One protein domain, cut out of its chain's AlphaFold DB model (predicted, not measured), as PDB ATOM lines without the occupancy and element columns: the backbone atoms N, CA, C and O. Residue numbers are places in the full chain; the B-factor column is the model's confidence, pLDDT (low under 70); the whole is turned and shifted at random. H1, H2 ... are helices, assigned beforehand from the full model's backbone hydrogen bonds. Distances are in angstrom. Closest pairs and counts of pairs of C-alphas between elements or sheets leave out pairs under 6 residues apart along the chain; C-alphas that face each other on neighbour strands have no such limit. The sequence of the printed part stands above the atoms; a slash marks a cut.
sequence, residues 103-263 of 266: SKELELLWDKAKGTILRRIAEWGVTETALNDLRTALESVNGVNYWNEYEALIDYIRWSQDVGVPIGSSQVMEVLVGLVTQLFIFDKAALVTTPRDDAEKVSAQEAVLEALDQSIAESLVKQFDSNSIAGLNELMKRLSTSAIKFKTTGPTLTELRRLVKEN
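AT A GLANCE: This is residues 103 to 263 of the 266 residues of an uncharacterized protein of Paenibacillus sp. HB172198 (UniProt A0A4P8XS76). H4 lies in the middle, with H1 packed on it at one side and the long H6 at the other, each crossing it at a steep angle. H2 and H8 extend the H1 side as a row of three helices, H7 folds back beside part of H6, little H5 bridges H6 and H8, and H3 lies near H1, H4 and H7 without clear contact. The printed part has 161 residues with eight named helices, H1 to H8 in chain order, and no named strand; the class is all helix. It is compact, with a radius of gyration of the C-alphas of 15.8 A and spans of 47 by 35 by 26 A.

HOW THE PARTS SIT: Begin with H1, residues 103 to 122, which has a kink of 33 degrees near residue 112. Its residues 114 to 122 alone touch H2, residues 128 to 140, in a helical hairpin at a shallow tilt of 10 degrees; the closest C-alphas, Lys 114 and Leu 138, are 6.2 A apart. H3, residues 147 to 159, is close to H1 but not clearly touching, C-alphas 103 and 151 being closest at 6.9 A. H4, residues 169 to 185, touches H1 at a steep tilt of 50 degrees, with C-alphas 113 and 177 closest at 5.7 A. H6, residues 198 to 219, is the hub, touching three helices. It touches H4 at a steep tilt of 47 degrees, opposite ways, C-alphas 178 and 215 being closest at 5.0 A. Its residues 200 to 208 alone touch H5, residues 189 to 193, where C-alphas 191 and 204 are closest at 5.0 A. Its residues 205 to 213 touch residues 236 to 240 of H7, residues 226 to 241, in a second helical hairpin at a shallow tilt of 15 degrees; C-alphas 209 and 240 are closest at 7.2 A. H3 and H7 are close but not clearly touching, with C-alphas 157 and 232 closest at 7.4 A. H8, residues 253 to 262, touches H2 at a shallow tilt of 4 degrees, opposite ways, with C-alphas 130 and 260 closest at 5.3 A. H8 also touches H5, C-alphas 190 and 254 being closest at 5.1 A. H6 and H8 are apart. Every O i to N i+4 pair is within hydrogen-bond range in H2, H3, H4, H5, H6 and H7, against 15 of 16 in H1 and 4 of 6 in H8.

IN THESE COORDINATES: Find C-alpha 103 at (5.461, -28.234, -47.291), from where H1 runs 28.3 A. From C-alpha 198 at (19.298, -15.820, -25.350), H6 runs 31.4 A. H4 measures 24.2 A and H7 23.2 A from first to last C-alpha. H8 ends at C-alpha 262, at (34.134, -40.180, -29.223).

THE WHOLE: The two C-alphas farthest apart, of Gln 161 and Asn 263, are 48.7 A apart. The printed part has no cut, and its one long link, 11 residues, joins H7 to H8. Mean pLDDT of the printed part is 70.0; look for low confidence, under 70, in 61 residues, among them 140 to 147, 185 to 196 and 234 to 263.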
ATOM      1  N   SER A 103       5.103 -27.442 -48.478       81.62
ATOM      2  CA  SER A 103       5.461 -28.234 -47.291       81.62
ATOM      3  C   SER A 103       5.594 -29.724 -47.620       81.62
ATOM      4  O   SER A 103       6.579 -30.356 -47.250       81.62
ATOM      5  N   LYS A 104       4.659 -30.279 -48.405       83.69
ATOM      6  CA  LYS A 104       4.717 -31.680 -48.849       83.69
ATOM      7  C   LYS A 104       5.854 -31.938 -49.833       83.69
ATOM      8  O   LYS A 104       6.445 -33.015 -49.814       83.69
ATOM      9  N   GLU A 105       6.151 -30.989 -50.723       86.81
ATOM     10  CA  GLU A 105       7.340 -31.079 -51.579       86.81
ATOM     11  C   GLU A 105       8.594 -31.173 -50.713       86.81
ATOM     12  O   GLU A 105       9.389 -32.094 -50.891       86.81
ATOM     13  N   LEU A 106       8.742 -30.265 -49.751       84.94
ATOM     14  CA  LEU A 106       9.889 -30.228 -48.860       84.94
ATOM     15  C   LEU A 106      10.000 -31.517 -48.032       84.94
ATOM     16  O   LEU A 106      11.106 -32.023 -47.881       84.94
ATOM     17  N   GLU A 107       8.893 -32.095 -47.551       83.62
ATOM     18  CA  GLU A 107       8.903 -33.379 -46.826       83.62
ATOM     19  C   GLU A 107       9.485 -34.503 -47.698       83.62
ATOM     20  O   GLU A 107      10.389 -35.231 -47.283       83.62
ATOM     21  N   LEU A 108       9.035 -34.594 -48.954       86.25
ATOM     22  CA  LEU A 108       9.558 -35.565 -49.919       86.25
ATOM     23  C   LEU A 108      11.029 -35.304 -50.267       86.25
ATOM     24  O   LEU A 108      11.787 -36.242 -50.529       86.25
ATOM     25  N   LEU A 109      11.435 -34.034 -50.315       88.75
ATOM     26  CA  LEU A 109      12.825 -33.654 -50.538       88.75
ATOM     27  C   LEU A 109      13.698 -33.977 -49.330       88.75
ATOM     28  O   LEU A 109      14.825 -34.418 -49.534       88.75
ATOM     29  N   TRP A 110      13.194 -33.838 -48.104       86.19
ATOM     30  CA  TRP A 110      13.917 -34.215 -46.891       86.19
ATOM     31  C   TRP A 110      14.245 -35.701 -46.881       86.19
ATOM     32  O   TRP A 110      15.395 -36.078 -46.665       86.19
ATOM     33  N   ASP A 111      13.270 -36.547 -47.217       85.44
ATOM     34  CA  ASP A 111      13.485 -37.991 -47.320       85.44
ATOM     35  C   ASP A 111      14.617 -38.357 -48.286       85.44
ATOM     36  O   ASP A 111      15.439 -39.227 -47.988       85.44
ATOM     37  N   LYS A 112      14.729 -37.635 -49.405       89.25
ATOM     38  CA  LYS A 112      15.823 -37.807 -50.374       89.25
ATOM     39  C   LYS A 112      17.138 -37.168 -49.916       89.25
ATOM     40  O   LYS A 112      18.213 -37.730 -50.146       89.25
ATOM     41  N   ALA A 113      17.065 -36.010 -49.267       88.62
ATOM     42  CA  ALA A 113      18.216 -35.265 -48.775       88.62
ATOM     43  C   ALA A 113      18.991 -36.080 -47.737       88.62
ATOM     44  O   ALA A 113      20.213 -36.148 -47.833       88.62
ATOM     45  N   LYS A 114      18.303 -36.784 -46.825       86.25
ATOM     46  CA  LYS A 114      18.933 -37.651 -45.811       86.25
ATOM     47  C   LYS A 114      19.918 -38.647 -46.426       86.25
ATOM     48  O   LYS A 114      21.067 -38.729 -45.997       86.25
ATOM     49  N   GLY A 115      19.505 -39.349 -47.484       89.06
ATOM     50  CA  GLY A 115      20.377 -40.283 -48.206       89.06
ATOM     51  C   GLY A 115      21.564 -39.594 -48.883       89.06
ATOM     52  O   GLY A 115      22.676 -40.119 -48.881       89.06
ATOM     53  N   THR A 116      21.348 -38.394 -49.422       90.38
ATOM     54  CA  THR A 116      22.406 -37.609 -50.076       90.38
ATOM     55  C   THR A 116      23.436 -37.091 -49.071       90.38
ATOM     56  O   THR A 116      24.631 -37.184 -49.339       90.38
ATOM     57  N   ILE A 117      22.991 -36.610 -47.907       86.00
ATOM     58  CA  ILE A 117      23.848 -36.158 -46.802       86.00
ATOM     59  C   ILE A 117      24.714 -37.317 -46.306       86.00
ATOM     60  O   ILE A 117      25.932 -37.174 -46.223       86.00
ATOM     61  N   LEU A 118      24.100 -38.479 -46.045       85.25
ATOM     62  CA  LEU A 118      24.815 -39.680 -45.608       85.25
ATOM     63  C   LEU A 118      25.894 -40.087 -46.608       85.25
ATOM     64  O   LEU A 118      27.022 -40.355 -46.210       85.25
ATOM     65  N   ARG A 119      25.569 -40.088 -47.905       88.44
ATOM     66  CA  ARG A 119      26.535 -40.408 -48.959       88.44
ATOM     67  C   ARG A 119      27.694 -39.406 -48.996       88.44
ATOM     68  O   ARG A 119      28.838 -39.839 -49.001       88.44
ATOM     69  N   ARG A 120      27.411 -38.097 -48.984       85.75
ATOM     70  CA  ARG A 120      28.449 -37.047 -49.013       85.75
ATOM     71  C   ARG A 120      29.398 -37.144 -47.825       85.75
ATOM     72  O   ARG A 120      30.601 -37.011 -47.990       85.75
ATOM     73  N   ILE A 121      28.855 -37.390 -46.636       79.25
ATOM     74  CA  ILE A 121      29.668 -37.524 -45.427       79.25
ATOM     75  C   ILE A 121      30.470 -38.831 -45.467       79.25
ATOM     76  O   ILE A 121      31.653 -38.817 -45.146       79.25
ATOM     77  N   ALA A 122      29.884 -39.940 -45.935       80.00
ATOM     78  CA  ALA A 122      30.596 -41.212 -46.099       80.00
ATOM     79  C   ALA A 122      31.797 -41.108 -47.055       80.00
ATOM     80  O   ALA A 122      32.835 -41.718 -46.806       80.00
ATOM     81  N   GLU A 123      31.689 -40.303 -48.116       83.62
ATOM     82  CA  GLU A 123      32.790 -40.029 -49.053       83.62
ATOM     83  C   GLU A 123      34.004 -39.362 -48.378       83.62
ATOM     84  O   GLU A 123      35.112 -39.450 -48.904       83.62
ATOM     85  N   TRP A 124      33.837 -38.755 -47.199       79.50
ATOM     86  CA  TRP A 124      34.936 -38.184 -46.410       79.50
ATOM     87  C   TRP A 124      35.674 -39.203 -45.536       79.50
ATOM     88  O   TRP A 124      36.607 -38.836 -44.829       79.50
ATOM     89  N   GLY A 125      35.292 -40.481 -45.590       73.00
ATOM     90  CA  GLY A 125      35.995 -41.550 -44.882       73.00
ATOM     91  C   GLY A 125      35.659 -41.655 -43.394       73.00
ATOM     92  O   GLY A 125      36.464 -42.181 -42.630       73.00
ATOM     93  N   VAL A 126      34.484 -41.175 -42.974       72.00
ATOM     94  CA  VAL A 126      33.987 -41.362 -41.601       72.00
ATOM     95  C   VAL A 126      33.723 -42.834 -41.269       72.00
ATOM     96  O   VAL A 126      33.456 -43.658 -42.146       72.00
ATOM     97  N   THR A 127      33.764 -43.166 -39.980       73.25
ATOM     98  CA  THR A 127      33.513 -44.528 -39.493       73.25
ATOM     99  C   THR A 127      32.054 -44.962 -39.696       73.25
ATOM    100  O   THR A 127      31.126 -44.149 -39.672       73.25
ATOM    101  N   GLU A 128      31.824 -46.273 -39.840       75.50
ATOM    102  CA  GLU A 128      30.475 -46.851 -39.992       75.50
ATOM    103  C   GLU A 128      29.574 -46.543 -38.780       75.50
ATOM    104  O   GLU A 128      28.367 -46.349 -38.919       75.50
ATOM    105  N   THR A 129      30.162 -46.452 -37.584       68.81
ATOM    106  CA  THR A 129      29.460 -46.046 -36.359       68.81
ATOM    107  C   THR A 129      28.941 -44.614 -36.483       68.81
ATOM    108  O   THR A 129      27.738 -44.398 -36.374       68.81
ATOM    109  N   ALA A 130      29.811 -43.660 -36.845       66.38
ATOM    110  CA  ALA A 130      29.429 -42.261 -37.038       66.38
ATOM    111  C   ALA A 130      28.351 -42.084 -38.126       66.38
ATOM    112  O   ALA A 130      27.452 -41.253 -37.985       66.38
ATOM    113  N   LEU A 131      28.395 -42.890 -39.195       71.88
ATOM    114  CA  LEU A 131      27.361 -42.896 -40.235       71.88
ATOM    115  C   LEU A 131      26.008 -43.416 -39.737       71.88
ATOM    116  O   LEU A 131      24.966 -42.881 -40.125       71.88
ATOM    117  N   ASN A 132      26.001 -44.445 -38.891       74.75
ATOM    118  CA  ASN A 132      24.769 -44.972 -38.301       74.75
ATOM    119  C   ASN A 132      24.163 -44.010 -37.276       74.75
ATOM    120  O   ASN A 132      22.940 -43.850 -37.230       74.75
ATOM    121  N   ASP A 133      25.001 -43.306 -36.521       68.75
ATOM    122  CA  ASP A 133      24.547 -42.266 -35.602       68.75
ATOM    123  C   ASP A 133      23.915 -41.111 -36.382       68.75
ATOM    124  O   ASP A 133      22.761 -40.751 -36.139       68.75
ATOM    125  N   LEU A 134      24.616 -40.606 -37.403       74.62
ATOM    126  CA  LEU A 134      24.099 -39.586 -38.313       74.62
ATOM    127  C   LEU A 134      22.754 -39.994 -38.924       74.62
ATOM    128  O   LEU A 134      21.822 -39.191 -38.945       74.62
ATOM    129  N   ARG A 135      22.625 -41.243 -39.382       80.88
ATOM    130  CA  ARG A 135      21.367 -41.774 -39.923       80.88
ATOM    131  C   ARG A 135      20.244 -41.701 -38.894       80.88
ATOM    132  O   ARG A 135      19.182 -41.166 -39.199       80.88
ATOM    133  N   THR A 136      20.506 -42.176 -37.681       75.56
ATOM    134  CA  THR A 136      19.526 -42.203 -36.587       75.56
ATOM    135  C   THR A 136      19.028 -40.800 -36.244       75.56
ATOM    136  O   THR A 136      17.841 -40.603 -35.991       75.56
ATOM    137  N   ALA A 137      19.896 -39.789 -36.277       71.25
ATOM    138  CA  ALA A 137      19.426 -38.431 -36.054       71.25
ATOM    139  C   ALA A 137      18.742 -37.778 -37.234       71.25
ATOM    140  O   ALA A 137      17.803 -37.016 -37.039       71.25
ATOM    141  N   LEU A 138      19.197 -38.037 -38.453       76.00
ATOM    142  CA  LEU A 138      18.473 -37.564 -39.625       76.00
ATOM    143  C   LEU A 138      17.034 -38.111 -39.628       76.00
ATOM    144  O   LEU A 138      16.121 -37.416 -40.064       76.00
ATOM    145  N   GLU A 139      16.819 -39.318 -39.097       75.69
ATOM    146  CA  GLU A 139      15.491 -39.905 -38.876       75.69
ATOM    147  C   GLU A 139      14.718 -39.270 -37.711       75.69
ATOM    148  O   GLU A 139      13.495 -39.170 -37.783       75.69
ATOM    149  N   SER A 140      15.401 -38.831 -36.651       65.88
ATOM    150  CA  SER A 140      14.759 -38.229 -35.476       65.88
ATOM    151  C   SER A 140      14.467 -36.731 -35.622       65.88
ATOM    152  O   SER A 140      13.616 -36.186 -34.911       65.88
ATOM    153  N   VAL A 141      15.135 -36.064 -36.564       61.84
ATOM    154  CA  VAL A 141      14.856 -34.687 -36.966       61.84
ATOM    155  C   VAL A 141      13.591 -34.677 -37.831       61.84
ATOM    156  O   VAL A 141      13.620 -34.951 -39.034       61.84
ATOM    157  N   ASN A 142      12.463 -34.328 -37.207       54.69
ATOM    158  CA  ASN A 142      11.184 -34.050 -37.874       54.69
ATOM    159  C   ASN A 142      11.239 -32.703 -38.606       54.69
ATOM    160  O   ASN A 142      10.590 -31.736 -38.212       54.69
ATOM    161  N   GLY A 143      12.076 -32.625 -39.639       50.03
ATOM    162  CA  GLY A 143      12.464 -31.346 -40.213       50.03
ATOM    163  C   GLY A 143      13.277 -30.539 -39.200       50.03
ATOM    164  O   GLY A 143      13.085 -30.581 -37.985       50.03
ATOM    165  N   VAL A 144      14.278 -29.825 -39.677       51.12
ATOM    166  CA  VAL A 144      15.039 -28.918 -38.815       51.12
ATOM    167  C   VAL A 144      14.051 -27.899 -38.212       51.12
ATOM    168  O   VAL A 144      13.091 -27.529 -38.886       51.12
ATOM    169  N   ASN A 145      14.266 -27.402 -36.986       51.66
ATOM    170  CA  ASN A 145      13.416 -26.400 -36.293       51.66
ATOM    171  C   ASN A 145      13.186 -25.065 -37.063       51.66
ATOM    172  O   ASN A 145      12.625 -24.129 -36.500       51.66
ATOM    173  N   TYR A 146      13.623 -24.981 -38.319       56.78
ATOM    174  CA  TYR A 146      13.591 -23.851 -39.251       56.78
ATOM    175  C   TYR A 146      12.769 -24.177 -40.494       56.78
ATOM    176  O   TYR A 146      12.922 -23.535 -41.527       56.78
ATOM    177  N   TRP A 147      11.960 -25.236 -40.449       69.38
ATOM    178  CA  TRP A 147      11.204 -25.693 -41.610       69.38
ATOM    179  C   TRP A 147      10.300 -24.597 -42.174       69.38
ATOM    180  O   TRP A 147      10.221 -24.435 -43.385       69.38
ATOM    181  N   ASN A 148       9.700 -23.790 -41.295       71.50
ATOM    182  CA  ASN A 148       8.846 -22.671 -41.689       71.50
ATOM    183  C   ASN A 148       9.653 -21.540 -42.341       71.50
ATOM    184  O   ASN A 148       9.208 -20.952 -43.321       71.50
ATOM    185  N   GLU A 149      10.832 -21.225 -41.807       73.31
ATOM    186  CA  GLU A 149      11.726 -20.204 -42.351       73.31
ATOM    187  C   GLU A 149      12.344 -20.647 -43.683       73.31
ATOM    188  O   GLU A 149      12.420 -19.851 -44.616       73.31
ATOM    189  N   TYR A 150      12.722 -21.922 -43.799       77.75
ATOM    190  CA  TYR A 150      13.193 -22.511 -45.047       77.75
ATOM    191  C   TYR A 150      12.078 -22.536 -46.096       77.75
ATOM    192  O   TYR A 150      12.291 -22.131 -47.234       77.75
ATOM    193  N   GLU A 151      10.863 -22.930 -45.713       80.50
ATOM    194  CA  GLU A 151       9.690 -22.872 -46.583       80.50
ATOM    195  C   GLU A 151       9.410 -21.442 -47.061       80.50
ATOM    196  O   GLU A 151       9.248 -21.226 -48.260       80.50
ATOM    197  N   ALA A 152       9.427 -20.458 -46.158       79.06
ATOM    198  CA  ALA A 152       9.236 -19.049 -46.499       79.06
ATOM    199  C   ALA A 152      10.336 -18.513 -47.428       79.06
ATOM    200  O   ALA A 152      10.053 -17.733 -48.336       79.06
ATOM    201  N   LEU A 153      11.581 -18.949 -47.231       80.69
ATOM    202  CA  LEU A 153      12.694 -18.627 -48.117       80.69
ATOM    203  C   LEU A 153      12.463 -19.193 -49.519       80.69
ATOM    204  O   LEU A 153      12.574 -18.454 -50.494       80.69
ATOM    205  N   ILE A 154      12.140 -20.483 -49.639       84.56
ATOM    206  CA  ILE A 154      11.888 -21.106 -50.945       84.56
ATOM    207  C   ILE A 154      10.659 -20.475 -51.613       84.56
ATOM    208  O   ILE A 154      10.681 -20.243 -52.824       84.56
ATOM    209  N   ASP A 155       9.624 -20.131 -50.839       83.94
ATOM    210  CA  ASP A 155       8.452 -19.407 -51.331       83.94
ATOM    211  C   ASP A 155       8.831 -18.043 -51.919       83.94
ATOM    212  O   ASP A 155       8.427 -17.696 -53.033       83.94
ATOM    213  N   TYR A 156       9.666 -17.295 -51.199       81.12
ATOM    214  CA  TYR A 156      10.151 -16.001 -51.649       81.12
ATOM    215  C   TYR A 156      11.050 -16.124 -52.879       81.12
ATOM    216  O   TYR A 156      10.866 -15.372 -53.835       81.12
ATOM    217  N   ILE A 157      11.985 -17.080 -52.900       82.25
ATOM    218  CA  ILE A 157      12.862 -17.284 -54.056       82.25
ATOM    219  C   ILE A 157      12.023 -17.585 -55.298       82.25
ATOM    220  O   ILE A 157      12.262 -16.965 -56.326       82.25
ATOM    221  N   ARG A 158      11.021 -18.470 -55.208       85.75
ATOM    222  CA  ARG A 158      10.231 -18.908 -56.370       85.75
ATOM    223  C   ARG A 158       9.176 -17.913 -56.840       85.75
ATOM    224  O   ARG A 158       8.954 -17.810 -58.043       85.75
ATOM    225  N   TRP A 159       8.490 -17.231 -55.924       85.38
ATOM    226  CA  TRP A 159       7.255 -16.508 -56.261       85.38
ATOM    227  C   TRP A 159       7.218 -15.039 -55.836       85.38
ATOM    228  O   TRP A 159       6.212 -14.375 -56.094       85.38
ATOM    229  N   SER A 160       8.260 -14.500 -55.195       82.50
ATOM    230  CA  SER A 160       8.307 -13.055 -54.930       82.50
ATOM    231  C   SER A 160       8.479 -12.259 -56.224       82.50
ATOM    232  O   SER A 160       9.049 -12.747 -57.195       82.50
ATOM    233  N   GLN A 161       8.008 -11.011 -56.237       76.56
ATOM    234  CA  GLN A 161       8.285 -10.102 -57.355       76.56
ATOM    235  C   GLN A 161       9.723  -9.570 -57.339       76.56
ATOM    236  O   GLN A 161      10.219  -9.145 -58.378       76.56
ATOM    237  N   ASP A 162      10.374  -9.601 -56.175       72.00
ATOM    238  CA  ASP A 162      11.732  -9.094 -55.979       72.00
ATOM    239  C   ASP A 162      12.804 -10.084 -56.468       72.00
ATOM    240  O   ASP A 162      13.877  -9.663 -56.899       72.00
ATOM    241  N   VAL A 163      12.528 -11.394 -56.392       76.44
ATOM    242  CA  VAL A 163      13.449 -12.468 -56.802       76.44
ATOM    243  C   VAL A 163      12.836 -13.334 -57.898       76.44
ATOM    244  O   VAL A 163      13.363 -13.371 -59.003       76.44
ATOM    245  N   GLY A 164      11.729 -14.023 -57.608       75.75
ATOM    246  CA  GLY A 164      10.933 -14.750 -58.606       75.75
ATOM    247  C   GLY A 164      11.704 -15.739 -59.490       75.75
ATOM    248  O   GLY A 164      11.372 -15.888 -60.666       75.75
ATOM    249  N   VAL A 165      12.738 -16.398 -58.960       78.69
ATOM    250  CA  VAL A 165      13.564 -17.353 -59.704       78.69
ATOM    251  C   VAL A 165      12.963 -18.758 -59.629       78.69
ATOM    252  O   VAL A 165      12.806 -19.312 -58.536       78.69
ATOM    253  N   PRO A 166      12.670 -19.387 -60.779       79.88
ATOM    254  CA  PRO A 166      11.983 -20.669 -60.850       79.88
ATOM    255  C   PRO A 166      12.939 -21.833 -60.564       79.88
ATOM    256  O   PRO A 166      13.291 -22.617 -61.444       79.88
ATOM    257  N   ILE A 167      13.355 -21.957 -59.303       85.00
ATOM    258  CA  ILE A 167      14.235 -23.039 -58.864       85.00
ATOM    259  C   ILE A 167      13.474 -24.368 -58.754       85.00
ATOM    260  O   ILE A 167      12.435 -24.476 -58.095       85.00
ATOM    261  N   GLY A 168      14.003 -25.417 -59.376       87.62
ATOM    262  CA  GLY A 168      13.433 -26.762 -59.349       87.62
ATOM    263  C   GLY A 168      13.611 -27.466 -58.000       87.62
ATOM    264  O   GLY A 168      14.444 -27.089 -57.176       87.62
ATOM    265  N   SER A 169      12.852 -28.540 -57.771       89.31
ATOM    266  CA  SER A 169      12.902 -29.315 -56.519       89.31
ATOM    267  C   SER A 169      14.295 -29.879 -56.214       89.31
ATOM    268  O   SER A 169      14.702 -29.924 -55.058       89.31
ATOM    269  N   SER A 170      15.068 -30.263 -57.238       87.88
ATOM    270  CA  SER A 170      16.452 -30.723 -57.055       87.88
ATOM    271  C   SER A 170      17.353 -29.628 -56.486       87.88
ATOM    272  O   SER A 170      18.177 -29.903 -55.628       87.88
ATOM    273  N   GLN A 171      17.176 -28.381 -56.918       88.00
ATOM    274  CA  GLN A 171      17.975 -27.250 -56.440       88.00
ATOM    275  C   GLN A 171      17.580 -26.858 -55.014       88.00
ATOM    276  O   GLN A 171      18.442 -26.585 -54.188       88.00
ATOM    277  N   VAL A 172      16.282 -26.919 -54.697       89.38
ATOM    278  CA  VAL A 172      15.794 -26.788 -53.315       89.38
ATOM    279  C   VAL A 172      16.383 -27.880 -52.419       89.38
ATOM    280  O   VAL A 172      16.756 -27.612 -51.281       89.38
ATOM    281  N   MET A 173      16.498 -29.111 -52.918       90.06
ATOM    282  CA  MET A 173      17.143 -30.197 -52.181       90.06
ATOM    283  C   MET A 173      18.640 -29.940 -51.986       90.06
ATOM    284  O   MET A 173      19.144 -30.185 -50.898       90.06
ATOM    285  N   GLU A 174      19.344 -29.435 -52.999       90.00
ATOM    286  CA  GLU A 174      20.773 -29.107 -52.908       90.00
ATOM    287  C   GLU A 174      21.059 -28.043 -51.845       90.00
ATOM    288  O   GLU A 174      21.967 -28.231 -51.036       90.00
ATOM    289  N   VAL A 175      20.233 -26.993 -51.762       86.88
ATOM    290  CA  VAL A 175      20.350 -25.996 -50.684       86.88
ATOM    291  C   VAL A 175      20.101 -26.631 -49.311       86.88
ATOM    292  O   VAL A 175      20.824 -26.367 -48.355       86.88
ATOM    293  N   LEU A 176      19.115 -27.524 -49.198       85.44
ATOM    294  CA  LEU A 176      18.822 -28.210 -47.939       85.44
ATOM    295  C   LEU A 176      19.978 -29.126 -47.509       85.44
ATOM    296  O   LEU A 176      20.357 -29.147 -46.338       85.44
ATOM    297  N   VAL A 177      20.546 -29.875 -48.458       87.56
ATOM    298  CA  VAL A 177      21.707 -30.738 -48.227       87.56
ATOM    299  C   VAL A 177      22.905 -29.893 -47.802       87.56
ATOM    300  O   VAL A 177      23.515 -30.210 -46.787       87.56
ATOM    301  N   GLY A 178      23.221 -28.818 -48.529       85.12
ATOM    302  CA  GLY A 178      24.347 -27.935 -48.218       85.12
ATOM    303  C   GLY A 178      24.227 -27.304 -46.832       85.12
ATOM    304  O   GLY A 178      25.149 -27.432 -46.028       85.12
ATOM    305  N   LEU A 179      23.061 -26.733 -46.511       81.31
ATOM    306  CA  LEU A 179      22.758 -26.171 -45.193       81.31
ATOM    307  C   LEU A 179      23.026 -27.180 -44.071       81.31
ATOM    308  O   LEU A 179      23.772 -26.904 -43.133       81.31
ATOM    309  N   VAL A 180      22.416 -28.363 -44.162       79.00
ATOM    310  CA  VAL A 180      22.526 -29.378 -43.110       79.00
ATOM    311  C   VAL A 180      23.962 -29.882 -43.004       79.00
ATOM    312  O   VAL A 180      24.513 -29.925 -41.906       79.00
ATOM    313  N   THR A 181      24.603 -30.185 -44.132       80.19
ATOM    314  CA  THR A 181      26.000 -30.619 -44.180       80.19
ATOM    315  C   THR A 181      26.942 -29.598 -43.528       80.19
ATOM    316  O   THR A 181      27.787 -29.991 -42.727       80.19
ATOM    317  N   GLN A 182      26.775 -28.298 -43.780       76.69
ATOM    318  CA  GLN A 182      27.605 -27.258 -43.164       76.69
ATOM    319  C   GLN A 182      27.366 -27.121 -41.659       76.69
ATOM    320  O   GLN A 182      28.322 -27.032 -40.888       76.69
ATOM    321  N   LEU A 183      26.107 -27.165 -41.216       72.56
ATOM    322  CA  LEU A 183      25.780 -27.141 -39.787       72.56
ATOM    323  C   LEU A 183      26.386 -28.334 -39.033       72.56
ATOM    324  O   LEU A 183      26.766 -28.190 -37.866       72.56
ATOM    325  N   PHE A 184      26.498 -29.486 -39.702       70.94
ATOM    326  CA  PHE A 184      27.206 -30.656 -39.190       70.94
ATOM    327  C   PHE A 184      28.730 -30.456 -39.155       70.94
ATOM    328  O   PHE A 184      29.318 -30.679 -38.100       70.94
ATOM    329  N   ILE A 185      29.361 -30.007 -40.251       67.81
ATOM    330  CA  ILE A 185      30.827 -29.819 -40.327       67.81
ATOM    331  C   ILE A 185      31.323 -28.830 -39.273       67.81
ATOM    332  O   ILE A 185      32.269 -29.115 -38.544       67.81
ATOM    333  N   PHE A 186      30.696 -27.658 -39.186       64.88
ATOM    334  CA  PHE A 186      31.192 -26.569 -38.344       64.88
ATOM    335  C   PHE A 186      30.834 -26.730 -36.861       64.88
ATOM    336  O   PHE A 186      30.938 -25.774 -36.099       64.88
ATOM    337  N   ASP A 187      30.378 -27.917 -36.449       60.28
ATOM    338  CA  ASP A 187      29.928 -28.214 -35.087       60.28
ATOM    339  C   ASP A 187      28.909 -27.176 -34.575       60.28
ATOM    340  O   ASP A 187      28.874 -26.837 -33.394       60.28
ATOM    341  N   LYS A 188      28.046 -26.651 -35.456       61.56
ATOM    342  CA  LYS A 188      27.007 -25.654 -35.123       61.56
ATOM    343  C   LYS A 188      25.636 -26.299 -34.863       61.56
ATOM    344  O   LYS A 188      24.767 -25.693 -34.243       61.56
ATOM    345  N   ALA A 189      25.471 -27.573 -35.215       58.31
ATOM    346  CA  ALA A 189      24.223 -28.336 -35.121       58.31
ATOM    347  C   ALA A 189      23.503 -28.331 -33.749       58.31
ATOM    348  O   ALA A 189      22.272 -28.280 -33.700       58.31
ATOM    349  N   ALA A 190      24.202 -28.366 -32.609       54.31
ATOM    350  CA  ALA A 190      23.510 -28.339 -31.312       54.31
ATOM    351  C   ALA A 190      23.190 -26.949 -30.762       54.31
ATOM    352  O   ALA A 190      22.270 -26.846 -29.951       54.31
ATOM    353  N   LEU A 191      23.850 -25.890 -31.253       55.41
ATOM    354  CA  LEU A 191      23.367 -24.515 -31.036       55.41
ATOM    355  C   LEU A 191      21.972 -24.363 -31.663       55.41
ATOM    356  O   LEU A 191      21.058 -23.791 -31.084       55.41
ATOM    357  N   VAL A 192      21.811 -24.981 -32.829       57.94
ATOM    358  CA  VAL A 192      20.626 -24.957 -33.688       57.94
ATOM    359  C   VAL A 192      19.453 -25.782 -33.131       57.94
ATOM    360  O   VAL A 192      18.287 -25.476 -33.389       57.94
ATOM    361  N   THR A 193      19.721 -26.816 -32.326       53.31
ATOM    362  CA  THR A 193      18.667 -27.718 -31.825       53.31
ATOM    363  C   THR A 193      18.303 -27.576 -30.359       53.31
ATOM    364  O   THR A 193      17.175 -27.914 -30.026       53.31
ATOM    365  N   THR A 194      19.177 -27.059 -29.494       57.06
ATOM    366  CA  THR A 194      18.847 -26.771 -28.083       57.06
ATOM    367  C   THR A 194      19.582 -25.529 -27.585       57.06
ATOM    368  O   THR A 194      20.490 -25.659 -26.764       57.06
ATOM    369  N   PRO A 195      19.213 -24.323 -28.045       58.19
ATOM    370  CA  PRO A 195      19.741 -23.101 -27.455       58.19
ATOM    371  C   PRO A 195      19.170 -22.921 -26.037       58.19
ATOM    372  O   PRO A 195      17.952 -22.954 -25.835       58.19
ATOM    373  N   ARG A 196      20.048 -22.789 -25.040       60.09
ATOM    374  CA  ARG A 196      19.717 -22.799 -23.603       60.09
ATOM    375  C   ARG A 196      19.467 -21.408 -23.034       60.09
ATOM    376  O   ARG A 196      18.732 -21.278 -22.057       60.09
ATOM    377  N   ASP A 197      20.036 -20.384 -23.655       72.56
ATOM    378  CA  ASP A 197      19.888 -18.985 -23.269       72.56
ATOM    379  C   ASP A 197      19.749 -18.072 -24.499       72.56
ATOM    380  O   ASP A 197      19.780 -18.521 -25.647       72.56
ATOM    381  N   ASP A 198      19.519 -16.779 -24.266       71.88
ATOM    382  CA  ASP A 198      19.298 -15.820 -25.350       71.88
ATOM    383  C   ASP A 198      20.568 -15.540 -26.171       71.88
ATOM    384  O   ASP A 198      20.456 -15.223 -27.354       71.88
ATOM    385  N   ALA A 199      21.763 -15.721 -25.602       72.88
ATOM    386  CA  ALA A 199      23.019 -15.578 -26.336       72.88
ATOM    387  C   ALA A 199      23.250 -16.769 -27.284       72.88
ATOM    388  O   ALA A 199      23.610 -16.577 -28.446       72.88
ATOM    389  N   GLU A 200      22.961 -17.995 -26.836       67.50
ATOM    390  CA  GLU A 200      22.993 -19.200 -27.666       67.50
ATOM    391  C   GLU A 200      21.944 -19.147 -28.782       67.50
ATOM    392  O   GLU A 200      22.224 -19.600 -29.889       67.50
ATOM    393  N   LYS A 201      20.765 -18.550 -28.546       66.94
ATOM    394  CA  LYS A 201      19.772 -18.324 -29.614       66.94
ATOM    395  C   LYS A 201      20.312 -17.407 -30.706       66.94
ATOM    396  O   LYS A 201      20.156 -17.731 -31.878       66.94
ATOM    397  N   VAL A 202      20.948 -16.293 -30.338       69.50
ATOM    398  CA  VAL A 202      21.546 -15.358 -31.308       69.50
ATOM    399  C   VAL A 202      22.670 -16.045 -32.087       69.50
ATOM    400  O   VAL A 202      22.673 -16.019 -33.313       69.50
ATOM    401  N   SER A 203      23.559 -16.764 -31.398       70.00
ATOM    402  CA  SER A 203      24.635 -17.520 -32.051       70.00
ATOM    403  C   SER A 203      24.103 -18.619 -32.986       70.00
ATOM    404  O   SER A 203      24.639 -18.831 -34.075       70.00
ATOM    405  N   ALA A 204      23.015 -19.294 -32.609       68.88
ATOM    406  CA  ALA A 204      22.349 -20.278 -33.455       68.88
ATOM    407  C   ALA A 204      21.712 -19.648 -34.703       68.88
ATOM    408  O   ALA A 204      21.719 -20.267 -35.766       68.88
ATOM    409  N   GLN A 205      21.163 -18.435 -34.591       69.69
ATOM    410  CA  GLN A 205      20.639 -17.686 -35.739       69.69
ATOM    411  C   GLN A 205      21.760 -17.328 -36.716       69.69
ATOM    412  O   GLN A 205      21.638 -17.622 -37.903       69.69
ATOM    413  N   GLU A 206      22.866 -16.765 -36.225       73.62
ATOM    414  CA  GLU A 206      24.029 -16.417 -37.052       73.62
ATOM    415  C   GLU A 206      24.601 -17.644 -37.773       73.62
ATOM    416  O   GLU A 206      24.852 -17.601 -38.975       73.62
ATOM    417  N   ALA A 207      24.721 -18.769 -37.063       73.56
ATOM    418  CA  ALA A 207      25.181 -20.036 -37.618       73.56
ATOM    419  C   ALA A 207      24.320 -20.544 -38.786       73.56
ATOM    420  O   ALA A 207      24.859 -21.035 -39.777       73.56
ATOM    421  N   VAL A 208      22.991 -20.457 -38.663       72.06
ATOM    422  CA  VAL A 208      22.071 -20.878 -39.729       72.06
ATOM    423  C   VAL A 208      22.125 -19.927 -40.908       72.06
ATOM    424  O   VAL A 208      22.131 -20.399 -42.039       72.06
ATOM    425  N   LEU A 209      22.184 -18.619 -40.662       72.81
ATOM    426  CA  LEU A 209      22.251 -17.623 -41.731       72.81
ATOM    427  C   LEU A 209      23.531 -17.769 -42.552       72.81
ATOM    428  O   LEU A 209      23.449 -17.816 -43.771       72.81
ATOM    429  N   GLU A 210      24.682 -17.943 -41.900       77.06
ATOM    430  CA  GLU A 210      25.963 -18.160 -42.581       77.06
ATOM    431  C   GLU A 210      25.949 -19.442 -43.428       77.06
ATOM    432  O   GLU A 210      26.360 -19.432 -44.589       77.06
ATOM    433  N   ALA A 211      25.431 -20.541 -42.870       76.50
ATOM    434  CA  ALA A 211      25.345 -21.803 -43.597       76.50
ATOM    435  C   ALA A 211      24.351 -21.731 -44.771       76.50
ATOM    436  O   ALA A 211      24.558 -22.310 -45.839       76.50
ATOM    437  N   LEU A 212      23.259 -20.991 -44.587       76.81
ATOM    438  CA  LEU A 212      22.263 -20.764 -45.620       76.81
ATOM    439  C   LEU A 212      22.819 -19.894 -46.753       76.81
ATOM    440  O   LEU A 212      22.675 -20.268 -47.915       76.81
ATOM    441  N   ASP A 213      23.487 -18.787 -46.421       75.69
ATOM    442  CA  ASP A 213      24.150 -17.898 -47.381       75.69
ATOM    443  C   ASP A 213      25.129 -18.683 -48.253       75.69
ATOM    444  O   ASP A 213      25.049 -18.643 -49.483       75.69
ATOM    445  N   GLN A 214      26.010 -19.466 -47.625       79.12
ATOM    446  CA  GLN A 214      26.988 -20.269 -48.347       79.12
ATOM    447  C   GLN A 214      26.311 -21.335 -49.219       79.12
ATOM    448  O   GLN A 214      26.678 -21.515 -50.381       79.12
ATOM    449  N   SER A 215      25.290 -22.022 -48.703       80.88
ATOM    450  CA  SER A 215      24.596 -23.062 -49.465       80.88
ATOM    451  C   SER A 215      23.831 -22.507 -50.672       80.88
ATOM    452  O   SER A 215      23.810 -23.145 -51.732       80.88
ATOM    453  N   ILE A 216      23.207 -21.333 -50.538       75.69
ATOM    454  CA  ILE A 216      22.556 -20.624 -51.644       75.69
ATOM    455  C   ILE A 216      23.610 -20.141 -52.645       75.69
ATOM    456  O   ILE A 216      23.406 -20.275 -53.854       75.69
ATOM    457  N   ALA A 217      24.747 -19.633 -52.163       75.88
ATOM    458  CA  ALA A 217      25.845 -19.201 -53.014       75.88
ATOM    459  C   ALA A 217      26.375 -20.336 -53.898       75.88
ATOM    460  O   ALA A 217      26.538 -20.170 -55.107       75.88
ATOM    461  N   GLU A 218      26.573 -21.516 -53.321       76.62
ATOM    462  CA  GLU A 218      27.073 -22.687 -54.041       76.62
ATOM    463  C   GLU A 218      26.044 -23.262 -55.024       76.62
ATOM    464  O   GLU A 218      26.404 -23.676 -56.130       76.62
ATOM    465  N   SER A 219      24.765 -23.268 -54.643       77.88
ATOM    466  CA  SER A 219      23.725 -24.010 -55.372       77.88
ATOM    467  C   SER A 219      22.939 -23.159 -56.371       77.88
ATOM    468  O   SER A 219      22.494 -23.665 -57.404       77.88
ATOM    469  N   LEU A 220      22.732 -21.872 -56.075       73.50
ATOM    470  CA  LEU A 220      21.740 -21.039 -56.760       73.50
ATOM    471  C   LEU A 220      22.301 -19.756 -57.386       73.50
ATOM    472  O   LEU A 220      21.695 -19.276 -58.340       73.50
ATOM    473  N   VAL A 221      23.447 -19.212 -56.945       72.44
ATOM    474  CA  VAL A 221      23.977 -17.920 -57.465       72.44
ATOM    475  C   VAL A 221      24.105 -17.871 -58.981       72.44
ATOM    476  O   VAL A 221      23.796 -16.849 -59.583       72.44
ATOM    477  N   LYS A 222      24.463 -18.987 -59.621       68.69
ATOM    478  CA  LYS A 222      24.583 -19.070 -61.087       68.69
ATOM    479  C   LYS A 222      23.266 -18.833 -61.841       68.69
ATOM    480  O   LYS A 222      23.299 -18.623 -63.045       68.69
ATOM    481  N   GLN A 223      22.127 -18.906 -61.158       68.50
ATOM    482  CA  GLN A 223      20.792 -18.787 -61.747       68.50
ATOM    483  C   GLN A 223      20.157 -17.418 -61.503       68.50
ATOM    484  O   GLN A 223      19.152 -17.093 -62.133       68.50
ATOM    485  N   PHE A 224      20.720 -16.626 -60.590       71.12
ATOM    486  CA  PHE A 224      20.210 -15.301 -60.282       71.12
ATOM    487  C   PHE A 224      20.796 -14.263 -61.242       71.12
ATOM    488  O   PHE A 224      21.999 -14.239 -61.503       71.12
ATOM    489  N   ASP A 225      19.945 -13.365 -61.735       72.56
ATOM    490  CA  ASP A 225      20.402 -12.130 -62.368       72.56
ATOM    491  C   ASP A 225      20.716 -11.045 -61.318       72.56
ATOM    492  O   ASP A 225      20.486 -11.213 -60.118       72.56
ATOM    493  N   SER A 226      21.245  -9.901 -61.762       71.50
ATOM    494  CA  SER A 226      21.648  -8.811 -60.863       71.50
ATOM    495  C   SER A 226      20.515  -8.287 -59.972       71.50
ATOM    496  O   SER A 226      20.764  -7.900 -58.831       71.50
ATOM    497  N   ASN A 227      19.280  -8.267 -60.480       68.50
ATOM    498  CA  ASN A 227      18.124  -7.757 -59.745       68.50
ATOM    499  C   ASN A 227      17.657  -8.771 -58.700       68.50
ATOM    500  O   ASN A 227      17.414  -8.412 -57.550       68.50
ATOM    501  N   SER A 228      17.640 -10.044 -59.079       73.06
ATOM    502  CA  SER A 228      17.288 -11.150 -58.199       73.06
ATOM    503  C   SER A 228      18.294 -11.291 -57.050       73.06
ATOM    504  O   SER A 228      17.899 -11.536 -55.912       73.06
ATOM    505  N   ILE A 229      19.589 -11.057 -57.307       72.75
ATOM    506  CA  ILE A 229      20.625 -11.010 -56.259       72.75
ATOM    507  C   ILE A 229      20.330  -9.888 -55.252       72.75
ATOM    508  O   ILE A 229      20.444 -10.093 -54.045       72.75
ATOM    509  N   ALA A 230      19.930  -8.700 -55.719       71.12
ATOM    510  CA  ALA A 230      19.595  -7.589 -54.830       71.12
ATOM    511  C   ALA A 230      18.360  -7.894 -53.961       71.12
ATOM    512  O   ALA A 230      18.394  -7.657 -52.752       71.12
ATOM    513  N   GLY A 231      17.307  -8.472 -54.551       70.50
ATOM    514  CA  GLY A 231      16.102  -8.895 -53.829       70.50
ATOM    515  C   GLY A 231      16.365  -9.999 -52.801       70.50
ATOM    516  O   GLY A 231      15.773  -9.995 -51.717       70.50
ATOM    517  N   LEU A 232      17.286 -10.917 -53.105       71.06
ATOM    518  CA  LEU A 232      17.718 -11.980 -52.198       71.06
ATOM    519  C   LEU A 232      18.533 -11.427 -51.020       71.06
ATOM    520  O   LEU A 232      18.274 -11.790 -49.875       71.06
ATOM    521  N   ASN A 233      19.469 -10.510 -51.277       71.88
ATOM    522  CA  ASN A 233      20.263  -9.870 -50.223       71.88
ATOM    523  C   ASN A 233      19.386  -9.089 -49.234       71.88
ATOM    524  O   ASN A 233      19.618  -9.128 -48.026       71.88
ATOM    525  N   GLU A 234      18.354  -8.400 -49.728       69.56
ATOM    526  CA  GLU A 234      17.388  -7.705 -48.872       69.56
ATOM    527  C   GLU A 234      16.576  -8.688 -48.014       69.56
ATOM    528  O   GLU A 234      16.333  -8.415 -46.837       69.56
ATOM    529  N   LEU A 235      16.214  -9.862 -48.543       68.19
ATOM    530  CA  LEU A 235      15.588 -10.916 -47.742       68.19
ATOM    531  C   LEU A 235      16.536 -11.453 -46.668       68.19
ATOM    532  O   LEU A 235      16.131 -11.530 -45.511       68.19
ATOM    533  N   MET A 236      17.778 -11.801 -47.016       68.56
ATOM    534  CA  MET A 236      18.750 -12.316 -46.041       68.56
ATOM    535  C   MET A 236      19.002 -11.301 -44.921       68.56
ATOM    536  O   MET A 236      19.039 -11.655 -43.741       68.56
ATOM    537  N   LYS A 237      19.034 -10.008 -45.261       68.75
ATOM    538  CA  LYS A 237      19.094  -8.911 -44.290       68.75
ATOM    539  C   LYS A 237      17.835  -8.801 -43.423       68.75
ATOM    540  O   LYS A 237      17.923  -8.452 -42.252       68.75
ATOM    541  N   ARG A 238      16.648  -9.089 -43.959       65.06
ATOM    542  CA  ARG A 238      15.417  -9.142 -43.152       65.06
ATOM    543  C   ARG A 238      15.412 -10.345 -42.223       65.06
ATOM    544  O   ARG A 238      15.075 -10.180 -41.052       65.06
ATOM    545  N   LEU A 239      15.833 -11.511 -42.708       62.19
ATOM    546  CA  LEU A 239      15.939 -12.737 -41.919       62.19
ATOM    547  C   LEU A 239      16.894 -12.564 -40.732       62.19
ATOM    548  O   LEU A 239      16.559 -13.006 -39.636       62.19
ATOM    549  N   SER A 240      17.998 -11.829 -40.902       63.53
ATOM    550  CA  SER A 240      18.912 -11.495 -39.796       63.53
ATOM    551  C   SER A 240      18.324 -10.539 -38.752       63.53
ATOM    552  O   SER A 240      18.782 -10.516 -37.613       63.53
ATOM    553  N   THR A 241      17.285  -9.775 -39.103       61.41
ATOM    554  CA  THR A 241      16.590  -8.852 -38.181       61.41
ATOM    555  C   THR A 241      15.298  -9.416 -37.585       61.41
ATOM    556  O   THR A 241      14.798  -8.899 -36.586       61.41
ATOM    557  N   SER A 242      14.730 -10.465 -38.184       52.75
ATOM    558  CA  SER A 242      13.508 -11.110 -37.706       52.75
ATOM    559  C   SER A 242      13.817 -12.155 -36.633       52.75
ATOM    560  O   SER A 242      14.726 -12.964 -36.786       52.75
ATOM    561  N   ALA A 243      13.037 -12.182 -35.548       45.41
ATOM    562  CA  ALA A 243      13.158 -13.222 -34.529       45.41
ATOM    563  C   ALA A 243      12.708 -14.582 -35.097       45.41
ATOM    564  O   ALA A 243      11.517 -14.898 -35.087       45.41
ATOM    565  N   ILE A 244      13.663 -15.378 -35.584       47.12
ATOM    566  CA  ILE A 244      13.459 -16.783 -35.970       47.12
ATOM    567  C   ILE A 244      12.913 -17.537 -34.747       47.12
ATOM    568  O   ILE A 244      13.493 -17.456 -33.659       47.12
ATOM    569  N   LYS A 245      11.767 -18.218 -34.881       37.88
ATOM    570  CA  LYS A 245      11.064 -18.835 -33.740       37.88
ATOM    571  C   LYS A 245      11.452 -20.302 -33.592       37.88
ATOM    572  O   LYS A 245      10.796 -21.190 -34.121       37.88
ATOM    573  N   PHE A 246      12.448 -20.557 -32.754       36.62
ATOM    574  CA  PHE A 246      12.879 -21.903 -32.382       36.62
ATOM    575  C   PHE A 246      11.855 -22.558 -31.445       36.62
ATOM    576  O   PHE A 246      11.684 -22.129 -30.301       36.62
ATOM    577  N   LYS A 247      11.173 -23.612 -31.898       32.41
ATOM    578  CA  LYS A 247      10.397 -24.504 -31.024       32.41
ATOM    579  C   LYS A 247      10.850 -25.938 -31.238       32.41
ATOM    580  O   LYS A 247      10.813 -26.421 -32.358       32.41
ATOM    581  N   THR A 248      11.237 -26.606 -30.157       32.47
ATOM    582  CA  THR A 248      11.672 -28.002 -30.166       32.47
ATOM    583  C   THR A 248      10.559 -28.929 -29.684       32.47
ATOM    584  O   THR A 248       9.999 -28.741 -28.605       32.47
ATOM    585  N   THR A 249      10.299 -29.987 -30.448       29.83
ATOM    586  CA  THR A 249       9.799 -31.270 -29.931       29.83
ATOM    587  C   THR A 249      10.526 -32.386 -30.679       29.83
ATOM    588  O   THR A 249      10.094 -32.786 -31.754       29.83
ATOM    589  N   GLY A 250      11.658 -32.852 -30.142       36.91
ATOM    590  CA  GLY A 250      12.444 -33.956 -30.705       36.91
ATOM    591  C   GLY A 250      13.799 -34.133 -30.003       36.91
ATOM    592  O   GLY A 250      14.271 -33.179 -29.376       36.91
ATOM    593  N   PRO A 251      14.412 -35.332 -30.052       34.88
ATOM    594  CA  PRO A 251      15.753 -35.557 -29.517       34.88
ATOM    595  C   PRO A 251      16.782 -34.765 -30.335       34.88
ATOM    596  O   PRO A 251      16.640 -34.578 -31.540       34.88
ATOM    597  N   THR A 252      17.799 -34.238 -29.665       45.09
ATOM    598  CA  THR A 252      18.656 -33.185 -30.207       45.09
ATOM    599  C   THR A 252      19.887 -33.694 -30.941       45.09
ATOM    600  O   THR A 252      20.480 -34.706 -30.572       45.09
ATOM    601  N   LEU A 253      20.349 -32.912 -31.932       38.34
ATOM    602  CA  LEU A 253      21.629 -33.112 -32.637       38.34
ATOM    603  C   LEU A 253      22.837 -33.134 -31.665       38.34
ATOM    604  O   LEU A 253      23.948 -33.491 -32.046       38.34
ATOM    605  N   THR A 254      22.624 -32.786 -30.393       39.50
ATOM    606  CA  THR A 254      23.533 -32.953 -29.252       39.50
ATOM    607  C   THR A 254      23.935 -34.409 -28.988       39.50
ATOM    608  O   THR A 254      25.091 -34.654 -28.650       39.50
ATOM    609  N   GLU A 255      23.032 -35.379 -29.165       41.09
ATOM    610  CA  GLU A 255      23.330 -36.803 -28.922       41.09
ATOM    611  C   GLU A 255      24.303 -37.354 -29.985       41.09
ATOM    612  O   GLU A 255      25.190 -38.153 -29.685       41.09
ATOM    613  N   LEU A 256      24.217 -36.831 -31.213       38.00
ATOM    614  CA  LEU A 256      25.113 -37.162 -32.331       38.00
ATOM    615  C   LEU A 256      26.528 -36.656 -32.137       38.00
ATOM    616  O   LEU A 256      27.492 -37.318 -32.513       38.00
ATOM    617  N   ARG A 257      26.647 -35.460 -31.553       45.81
ATOM    618  CA  ARG A 257      27.937 -34.834 -31.270       45.81
ATOM    619  C   ARG A 257      28.795 -35.702 -30.365       45.81
ATOM    620  O   ARG A 257      30.004 -35.753 -30.564       45.81
ATOM    621  N   ARG A 258      28.185 -36.360 -29.372       45.28
ATOM    622  CA  ARG A 258      28.910 -37.235 -28.445       45.28
ATOM    623  C   ARG A 258      29.527 -38.415 -29.191       45.28
ATOM    624  O   ARG A 258      30.687 -38.731 -28.975       45.28
ATOM    625  N   LEU A 259      28.784 -38.999 -30.123       41.00
ATOM    626  CA  LEU A 259      29.169 -40.243 -30.777       41.00
ATOM    627  C   LEU A 259      30.181 -40.050 -31.921       41.00
ATOM    628  O   LEU A 259      31.061 -40.892 -32.089       41.00
ATOM    629  N   VAL A 260      30.130 -38.917 -32.639       41.97
ATOM    630  CA  VAL A 260      31.128 -38.566 -33.671       41.97
ATOM    631  C   VAL A 260      32.454 -38.103 -33.048       41.97
ATOM    632  O   VAL A 260      33.514 -38.495 -33.526       41.97
ATOM    633  N   LYS A 261      32.431 -37.326 -31.950       45.12
ATOM    634  CA  LYS A 261      33.667 -36.923 -31.241       45.12
ATOM    635  C   LYS A 261      34.340 -38.073 -30.488       45.12
ATOM    636  O   LYS A 261      35.560 -38.065 -30.374       45.12
ATOM    637  N   GLU A 262      33.577 -39.033 -29.959       43.75
ATOM    638  CA  GLU A 262      34.134 -40.180 -29.223       43.75
ATOM    639  C   GLU A 262      34.784 -41.240 -30.145       43.75
ATOM    640  O   GLU A 262      35.541 -42.064 -29.640       43.75
ATOM    641  N   ASN A 263      34.558 -41.211 -31.470       39.19
ATOM    642  CA  ASN A 263      34.997 -42.263 -32.409       39.19
ATOM    643  C   ASN A 263      35.949 -41.803 -33.539       39.19
ATOM    644  O   ASN A 263      35.934 -42.405 -34.608       39.19
TER     645      ASN A 263